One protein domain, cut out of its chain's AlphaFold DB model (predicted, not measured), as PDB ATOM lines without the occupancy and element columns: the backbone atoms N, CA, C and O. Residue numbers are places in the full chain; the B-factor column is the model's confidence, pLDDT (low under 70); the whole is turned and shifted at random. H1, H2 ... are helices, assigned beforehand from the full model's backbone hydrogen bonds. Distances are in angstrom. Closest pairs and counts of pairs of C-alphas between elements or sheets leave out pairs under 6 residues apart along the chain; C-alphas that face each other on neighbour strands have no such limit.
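What this domain is: This is residues 109 to 171 of the 564 residues of the protein "C2H2-type domain-containing protein" of Laodelphax striatellus (UniProt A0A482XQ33). With little regular structure, this domain is two small lobes set end to end, each a short looped pairing with one helix beside it, joined by an extended stretch. The first lobe holds residues 109 to 122 and H1, the second residues 137 to 145 and H2; the tail after H2 turns back toward the first lobe. The printed part has 63 residues with two named helices, H1 then H2, and no named strand; the class is all helix, with 18 residues in named elements. It is loose, with a radius of gyration of the C-alphas of 13.7 A, and spans 41 by 23 by 16 A.

How they stand to each other: Begin with H1, residues 123 to 132, which is apart from H2, residues 148 to 155. Before H1, residues 111 to 112 pair antiparallel with 119 to 120; before H2, residues 137 to 138 pair antiparallel with 144 to 145. Every O i to N i+4 pair is within hydrogen-bond range in H2, and 5 of 6 in H1.

Where its parts are: Find C-alpha 123 at (36.107, 71.778, 30.849); from there H1 runs 14.8 A to C-alpha 132. H2 runs 10.4 A, ending at C-alpha 155, (8.502, 72.740, 14.345).

The domain as a whole: Look to the C-alphas of Pro 110 and Asp 159 for the two farthest apart, 41.0 A. The link from H1 to H2 is long, 15 residues, and the printed part has no cut. Confidence is low, with pLDDT under 70, at residues 164 to 171.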
ATOM      1  N   LYS A 109      41.338  78.618  23.780       84.44
ATOM      2  CA  LYS A 109      40.264  77.665  24.111       84.44
ATOM      3  C   LYS A 109      40.827  76.242  24.218       84.44
ATOM      4  O   LYS A 109      40.720  75.487  23.251       84.44
ATOM      5  N   PRO A 110      41.469  75.883  25.345       83.75
ATOM      6  CA  PRO A 110      42.256  74.653  25.450       83.75
ATOM      7  C   PRO A 110      41.410  73.370  25.484       83.75
ATOM      8  O   PRO A 110      41.922  72.297  25.182       83.75
ATOM      9  N   PHE A 111      40.119  73.453  25.823       84.62
ATOM     10  CA  PHE A 111      39.249  72.281  25.940       84.62
ATOM     11  C   PHE A 111      38.551  71.987  24.609       84.62
ATOM     12  O   PHE A 111      37.493  72.546  24.327       84.62
ATOM     13  N   ILE A 112      39.144  71.135  23.775       87.50
ATOM     14  CA  ILE A 112      38.596  70.756  22.464       87.50
ATOM     15  C   ILE A 112      37.603  69.592  22.614       87.50
ATOM     16  O   ILE A 112      37.814  68.693  23.420       87.50
ATOM     17  N   CYS A 113      36.501  69.623  21.861       88.88
ATOM     18  CA  CYS A 113      35.524  68.536  21.752       88.88
ATOM     19  C   CYS A 113      35.927  67.537  20.655       88.88
ATOM     20  O   CYS A 113      35.838  67.868  19.470       88.88
ATOM     21  N   ASP A 114      36.265  66.301  21.030       86.56
ATOM     22  CA  ASP A 114      36.753  65.242  20.122       86.56
ATOM     23  C   ASP A 114      35.801  64.917  18.955       86.56
ATOM     24  O   ASP A 114      36.215  64.433  17.905       86.56
ATOM     25  N   LYS A 115      34.499  65.180  19.125       85.31
ATOM     26  CA  LYS A 115      33.457  64.877  18.129       85.31
ATOM     27  C   LYS A 115      33.343  65.903  17.001       85.31
ATOM     28  O   LYS A 115      32.716  65.615  15.985       85.31
ATOM     29  N   CYS A 116      33.824  67.131  17.206       85.56
ATOM     30  CA  CYS A 116      33.623  68.228  16.248       85.56
ATOM     31  C   CYS A 116      34.743  69.281  16.221       85.56
ATOM     32  O   CYS A 116      34.590  70.316  15.572       85.56
ATOM     33  N   ASN A 117      35.838  69.044  16.947       86.88
ATOM     34  CA  ASN A 117      37.032  69.884  17.051       86.88
ATOM     35  C   ASN A 117      36.781  71.348  17.474       86.88
ATOM     36  O   ASN A 117      37.615  72.225  17.253       86.88
ATOM     37  N   LYS A 118      35.650  71.633  18.133       82.81
ATOM     38  CA  LYS A 118      35.366  72.954  18.717       82.81
ATOM     39  C   LYS A 118      36.083  73.111  20.056       82.81
ATOM     40  O   LYS A 118      35.891  72.291  20.947       82.81
ATOM     41  N   GLY A 119      36.868  74.179  20.196       85.81
ATOM     42  CA  GLY A 119      37.496  74.576  21.458       85.81
ATOM     43  C   GLY A 119      36.559  75.377  22.370       85.81
ATOM     44  O   GLY A 119      35.832  76.258  21.902       85.81
ATOM     45  N   PHE A 120      36.636  75.120  23.676       84.19
ATOM     46  CA  PHE A 120      35.852  75.762  24.735       84.19
ATOM     47  C   PHE A 120      36.731  76.465  25.794       84.19
ATOM     48  O   PHE A 120      37.901  76.107  25.955       84.19
ATOM     49  N   PRO A 121      36.180  77.443  26.550       82.19
ATOM     50  CA  PRO A 121      36.913  78.166  27.601       82.19
ATOM     51  C   PRO A 121      37.232  77.320  28.838       82.19
ATOM     52  O   PRO A 121      38.154  77.622  29.587       82.19
ATOM     53  N   THR A 122      36.416  76.299  29.109       82.44
ATOM     54  CA  THR A 122      36.397  75.568  30.383       82.44
ATOM     55  C   THR A 122      36.001  74.121  30.131       82.44
ATOM     56  O   THR A 122      35.151  73.870  29.274       82.44
ATOM     57  N   GLU A 123      36.513  73.185  30.927       83.56
ATOM     58  CA  GLU A 123      36.107  71.778  30.849       83.56
ATOM     59  C   GLU A 123      34.589  71.596  30.988       83.56
ATOM     60  O   GLU A 123      33.986  70.925  30.160       83.56
ATOM     61  N   LEU A 124      33.938  72.263  31.948       84.44
ATOM     62  CA  LEU A 124      32.479  72.193  32.120       84.44
ATOM     63  C   LEU A 124      31.709  72.625  30.856       84.44
ATOM     64  O   LEU A 124      30.663  72.056  30.538       84.44
ATOM     65  N   HIS A 125      32.246  73.589  30.100       82.19
ATOM     66  CA  HIS A 125      31.676  74.022  28.825       82.19
ATOM     67  C   HIS A 125      31.871  72.982  27.711       82.19
ATOM     68  O   HIS A 125      30.937  72.772  26.936       82.19
ATOM     69  N   ARG A 126      33.027  72.301  27.662       89.44
ATOM     70  CA  ARG A 126      33.266  71.164  26.753       89.44
ATOM     71  C   ARG A 126      32.358  69.986  27.114       89.44
ATOM     72  O   ARG A 126      31.545  69.597  26.291       89.44
ATOM     73  N   THR A 127      32.387  69.507  28.360       86.19
ATOM     74  CA  THR A 127      31.614  68.336  28.815       86.19
ATOM     75  C   THR A 127      30.114  68.480  28.557       86.19
ATOM     76  O   THR A 127      29.510  67.570  27.997       86.19
ATOM     77  N   ARG A 128      29.499  69.633  28.874       83.94
ATOM     78  CA  ARG A 128      28.075  69.861  28.560       83.94
ATOM     79  C   ARG A 128      27.813  69.887  27.051       83.94
ATOM     80  O   ARG A 128      26.773  69.418  26.600       83.94
ATOM     81  N   HIS A 129      28.745  70.412  26.254       85.12
ATOM     82  CA  HIS A 129      28.649  70.313  24.802       85.12
ATOM     83  C   HIS A 129      28.775  68.857  24.323       85.12
ATOM     84  O   HIS A 129      28.011  68.449  23.452       85.12
ATOM     85  N   ASP A 130      29.659  68.051  24.913       85.69
ATOM     86  CA  ASP A 130      29.876  66.644  24.559       85.69
ATOM     87  C   ASP A 130      28.621  65.771  24.772       85.69
ATOM     88  O   ASP A 130      28.439  64.780  24.059       85.69
ATOM     89  N   GLU A 131      27.720  66.134  25.692       83.00
ATOM     90  CA  GLU A 131      26.444  65.431  25.929       83.00
ATOM     91  C   GLU A 131      25.428  65.568  24.785       83.00
ATOM     92  O   GLU A 131      24.595  64.672  24.580       83.00
ATOM     93  N   GLU A 132      25.480  66.682  24.053       76.56
ATOM     94  CA  GLU A 132      24.591  66.998  22.929       76.56
ATOM     95  C   GLU A 132      25.296  66.857  21.576       76.56
ATOM     96  O   GLU A 132      24.661  66.508  20.583       76.56
ATOM     97  N   CYS A 133      26.613  67.052  21.516       83.31
ATOM     98  CA  CYS A 133      27.389  66.976  20.287       83.31
ATOM     99  C   CYS A 133      27.307  65.578  19.651       83.31
ATOM    100  O   CYS A 133      27.413  64.549  20.328       83.31
ATOM    101  N   GLY A 134      27.075  65.546  18.336       76.06
ATOM    102  CA  GLY A 134      26.753  64.331  17.582       76.06
ATOM    103  C   GLY A 134      25.303  63.842  17.729       76.06
ATOM    104  O   GLY A 134      24.936  62.867  17.081       76.06
ATOM    105  N   SER A 135      24.453  64.493  18.534       80.50
ATOM    106  CA  SER A 135      23.026  64.149  18.602       80.50
ATOM    107  C   SER A 135      22.295  64.684  17.372       80.50
ATOM    108  O   SER A 135      22.258  65.891  17.132       80.50
ATOM    109  N   LYS A 136      21.666  63.781  16.620       83.31
ATOM    110  CA  LYS A 136      20.661  64.134  15.616       83.31
ATOM    111  C   LYS A 136      19.292  64.275  16.283       83.31
ATOM    112  O   LYS A 136      18.935  63.497  17.164       83.31
ATOM    113  N   TYR A 137      18.519  65.261  15.842       83.31
ATOM    114  CA  TYR A 137      17.178  65.558  16.336       83.31
ATOM    115  C   TYR A 137      16.194  65.494  15.165       83.31
ATOM    116  O   TYR A 137      16.163  66.389  14.323       83.31
ATOM    117  N   THR A 138      15.411  64.422  15.087       85.81
ATOM    118  CA  THR A 138      14.427  64.202  14.017       85.81
ATOM    119  C   THR A 138      13.102  64.889  14.326       85.81
ATOM    120  O   THR A 138      12.580  64.771  15.436       85.81
ATOM    121  N   CYS A 139      12.513  65.557  13.337       88.88
ATOM    122  CA  CYS A 139      11.129  66.013  13.422       88.88
ATOM    123  C   CYS A 139      10.140  64.876  13.111       88.88
ATOM    124  O   CYS A 139      10.480  63.907  12.435       88.88
ATOM    125  N   SER A 140       8.884  65.034  13.529       86.06
ATOM    126  CA  SER A 140       7.759  64.159  13.165       86.06
ATOM    127  C   SER A 140       7.478  64.108  11.651       86.06
ATOM    128  O   SER A 140       6.841  63.169  11.186       86.06
ATOM    129  N   CYS A 141       8.013  65.053  10.868       88.62
ATOM    130  CA  CYS A 141       8.016  65.031   9.399       88.62
ATOM    131  C   CYS A 141       9.225  64.303   8.762       88.62
ATOM    132  O   CYS A 141       9.389  64.352   7.546       88.62
ATOM    133  N   GLY A 142      10.099  63.677   9.559       85.44
ATOM    134  CA  GLY A 142      11.268  62.921   9.087       85.44
ATOM    135  C   GLY A 142      12.541  63.736   8.822       85.44
ATOM    136  O   GLY A 142      13.585  63.145   8.561       85.44
ATOM    137  N   VAL A 143      12.507  65.071   8.914       87.69
ATOM    138  CA  VAL A 143      13.704  65.910   8.707       87.69
ATOM    139  C   VAL A 143      14.639  65.846   9.923       87.69
ATOM    140  O   VAL A 143      14.208  66.078  11.056       87.69
ATOM    141  N   GLU A 144      15.922  65.562   9.685       88.69
ATOM    142  CA  GLU A 144      16.980  65.573  10.702       88.69
ATOM    143  C   GLU A 144      17.551  66.982  10.940       88.69
ATOM    144  O   GLU A 144      17.784  67.743  10.001       88.69
ATOM    145  N   TYR A 145      17.866  67.299  12.198       86.75
ATOM    146  CA  TYR A 145      18.558  68.523  12.603       86.75
ATOM    147  C   TYR A 145      19.759  68.222  13.506       86.75
ATOM    148  O   TYR A 145      19.694  67.364  14.383       86.75
ATOM    149  N   SER A 146      20.846  68.980  13.349       83.12
ATOM    150  CA  SER A 146      22.071  68.883  14.165       83.12
ATOM    151  C   SER A 146      21.993  69.613  15.517       83.12
ATOM    152  O   SER A 146      22.981  69.691  16.244       83.12
ATOM    153  N   SER A 147      20.835  70.188  15.855       83.69
ATOM    154  CA  SER A 147      20.590  70.892  17.117       83.69
ATOM    155  C   SER A 147      19.100  70.912  17.455       83.69
ATOM    156  O   SER A 147      18.261  71.174  16.587       83.69
ATOM    157  N   MET A 148      18.780  70.737  18.740       83.88
ATOM    158  CA  MET A 148      17.424  70.887  19.273       83.88
ATOM    159  C   MET A 148      16.831  72.275  18.969       83.88
ATOM    160  O   MET A 148      15.641  72.379  18.681       83.88
ATOM    161  N   SER A 149      17.635  73.344  18.970       86.00
ATOM    162  CA  SER A 149      17.154  74.697  18.645       86.00
ATOM    163  C   SER A 149      16.676  74.807  17.195       86.00
ATOM    164  O   SER A 149      15.640  75.416  16.945       86.00
ATOM    165  N   ALA A 150      17.369  74.162  16.251       88.00
ATOM    166  CA  ALA A 150      16.957  74.134  14.847       88.00
ATOM    167  C   ALA A 150      15.668  73.318  14.649       88.00
ATOM    168  O   ALA A 150      14.756  73.785  13.964       88.00
ATOM    169  N   LEU A 151      15.545  72.163  15.323       90.06
ATOM    170  CA  LEU A 151      14.302  71.384  15.344       90.06
ATOM    171  C   LEU A 151      13.134  72.200  15.928       90.06
ATOM    172  O   LEU A 151      12.068  72.248  15.317       90.06
ATOM    173  N   LYS A 152      13.334  72.891  17.061       88.69
ATOM    174  CA  LYS A 152      12.321  73.780  17.655       88.69
ATOM    175  C   LYS A 152      11.880  74.870  16.676       88.69
ATOM    176  O   LYS A 152      10.683  75.051  16.472       88.69
ATOM    177  N   THR A 153      12.818  75.560  16.023       91.69
ATOM    178  CA  THR A 153      12.491  76.604  15.036       91.69
ATOM    179  C   THR A 153      11.772  76.049  13.802       91.69
ATOM    180  O   THR A 153      10.875  76.711  13.289       91.69
ATOM    181  N   HIS A 154      12.119  74.849  13.329       90.81
ATOM    182  CA  HIS A 154      11.382  74.177  12.256       90.81
ATOM    183  C   HIS A 154       9.947  73.850  12.686       90.81
ATOM    184  O   HIS A 154       8.999  74.225  11.999       90.81
ATOM    185  N   ALA A 155       9.789  73.194  13.836       90.06
ATOM    186  CA  ALA A 155       8.502  72.740  14.345       90.06
ATOM    187  C   ALA A 155       7.530  73.904  14.592       90.06
ATOM    188  O   ALA A 155       6.392  73.846  14.141       90.06
ATOM    189  N   MET A 156       8.007  75.005  15.183       89.62
ATOM    190  CA  MET A 156       7.233  76.243  15.387       89.62
ATOM    191  C   MET A 156       6.922  77.017  14.091       89.62
ATOM    192  O   MET A 156       6.116  77.938  14.114       89.62
ATOM    193  N   ARG A 157       7.561  76.686  12.959       92.56
ATOM    194  CA  ARG A 157       7.287  77.280  11.630       92.56
ATOM    195  C   ARG A 157       6.462  76.367  10.714       92.56
ATOM    196  O   ARG A 157       6.228  76.723   9.557       92.56
ATOM    197  N   LYS A 158       6.109  75.170  11.187       87.75
ATOM    198  CA  LYS A 158       5.393  74.125  10.438       87.75
ATOM    199  C   LYS A 158       4.282  73.453  11.252       87.75
ATOM    200  O   LYS A 158       3.699  72.488  10.779       87.75
ATOM    201  N   ASP A 159       4.024  73.945  12.462       86.00
ATOM    202  CA  ASP A 159       3.041  73.422  13.416       86.00
ATOM    203  C   ASP A 159       3.194  71.911  13.693       86.00
ATOM    204  O   ASP A 159       2.232  71.173  13.899       86.00
ATOM    205  N   HIS A 160       4.446  71.437  13.707       87.31
ATOM    206  CA  HIS A 160       4.785  70.041  13.987       87.31
ATOM    207  C   HIS A 160       4.963  69.798  15.492       87.31
ATOM    208  O   HIS A 160       5.634  70.560  16.189       87.31
ATOM    209  N   VAL A 161       4.449  68.673  15.995       82.06
ATOM    210  CA  VAL A 161       4.670  68.248  17.387       82.06
ATOM    211  C   VAL A 161       6.098  67.717  17.558       82.06
ATOM    212  O   VAL A 161       6.548  66.862  16.787       82.06
ATOM    213  N   ILE A 162       6.798  68.205  18.588       82.12
ATOM    214  CA  ILE A 162       8.112  67.708  19.020       82.12
ATOM    215  C   ILE A 162       7.908  66.720  20.169       82.12
ATOM    216  O   ILE A 162       7.606  67.124  21.292       82.12
ATOM    217  N   ASN A 163       8.144  65.433  19.922       70.81
ATOM    218  CA  ASN A 163       8.179  64.437  20.992       70.81
ATOM    219  C   ASN A 163       9.543  64.514  21.694       70.81
ATOM    220  O   ASN A 163      10.499  63.867  21.270       70.81
ATOM    221  N   THR A 164       9.639  65.314  22.759       62.72
ATOM    222  CA  THR A 164      10.873  65.519  23.550       62.72
ATOM    223  C   THR A 164      11.456  64.224  24.123       62.72
ATOM    224  O   THR A 164      12.670  64.123  24.294       62.72
ATOM    225  N   THR A 165      10.616  63.212  24.344       55.81
ATOM    226  CA  THR A 165      11.001  61.848  24.738       55.81
ATOM    227  C   THR A 165      11.804  61.105  23.667       55.81
ATOM    228  O   THR A 165      12.679  60.311  24.003       55.81
ATOM    229  N   ASN A 166      11.581  61.394  22.380       47.38
ATOM    230  CA  ASN A 166      12.251  60.735  21.257       47.38
ATOM    231  C   ASN A 166      13.544  61.455  20.839       47.38
ATOM    232  O   ASN A 166      13.876  61.528  19.655       47.38
ATOM    233  N   SER A 167      14.336  61.929  21.808       47.66
ATOM    234  CA  SER A 167      15.764  62.161  21.568       47.66
ATOM    235  C   SER A 167      16.462  60.802  21.449       47.66
ATOM    236  O   SER A 167      17.105  60.318  22.381       47.66
ATOM    237  N   MET A 168      16.306  60.163  20.283       47.69
ATOM    238  CA  MET A 168      17.052  58.970  19.895       47.69
ATOM    239  C   MET A 168      18.527  59.343  19.726       47.69
ATOM    240  O   MET A 168      19.025  59.524  18.618       47.69
ATOM    241  N   LYS A 169      19.239  59.465  20.853       44.25
ATOM    242  CA  LYS A 169      20.694  59.596  20.889       44.25
ATOM    243  C   LYS A 169      21.297  58.292  20.373       44.25
ATOM    244  O   LYS A 169      21.640  57.406  21.158       44.25
ATOM    245  N   THR A 170      21.432  58.189  19.051       46.78
ATOM    246  CA  THR A 170      22.205  57.168  18.336       46.78
ATOM    247  C   THR A 170      23.679  57.323  18.703       46.78
ATOM    248  O   THR A 170      24.487  57.849  17.943       46.78
ATOM    249  N   LYS A 171      24.024  56.910  19.927       42.88
ATOM    250  CA  LYS A 171      25.400  56.817  20.404       42.88
ATOM    251  C   LYS A 171      26.085  55.725  19.595       42.88
ATOM    252  O   LYS A 171      26.027  54.553  19.973       42.88
TER     253      LYS A 171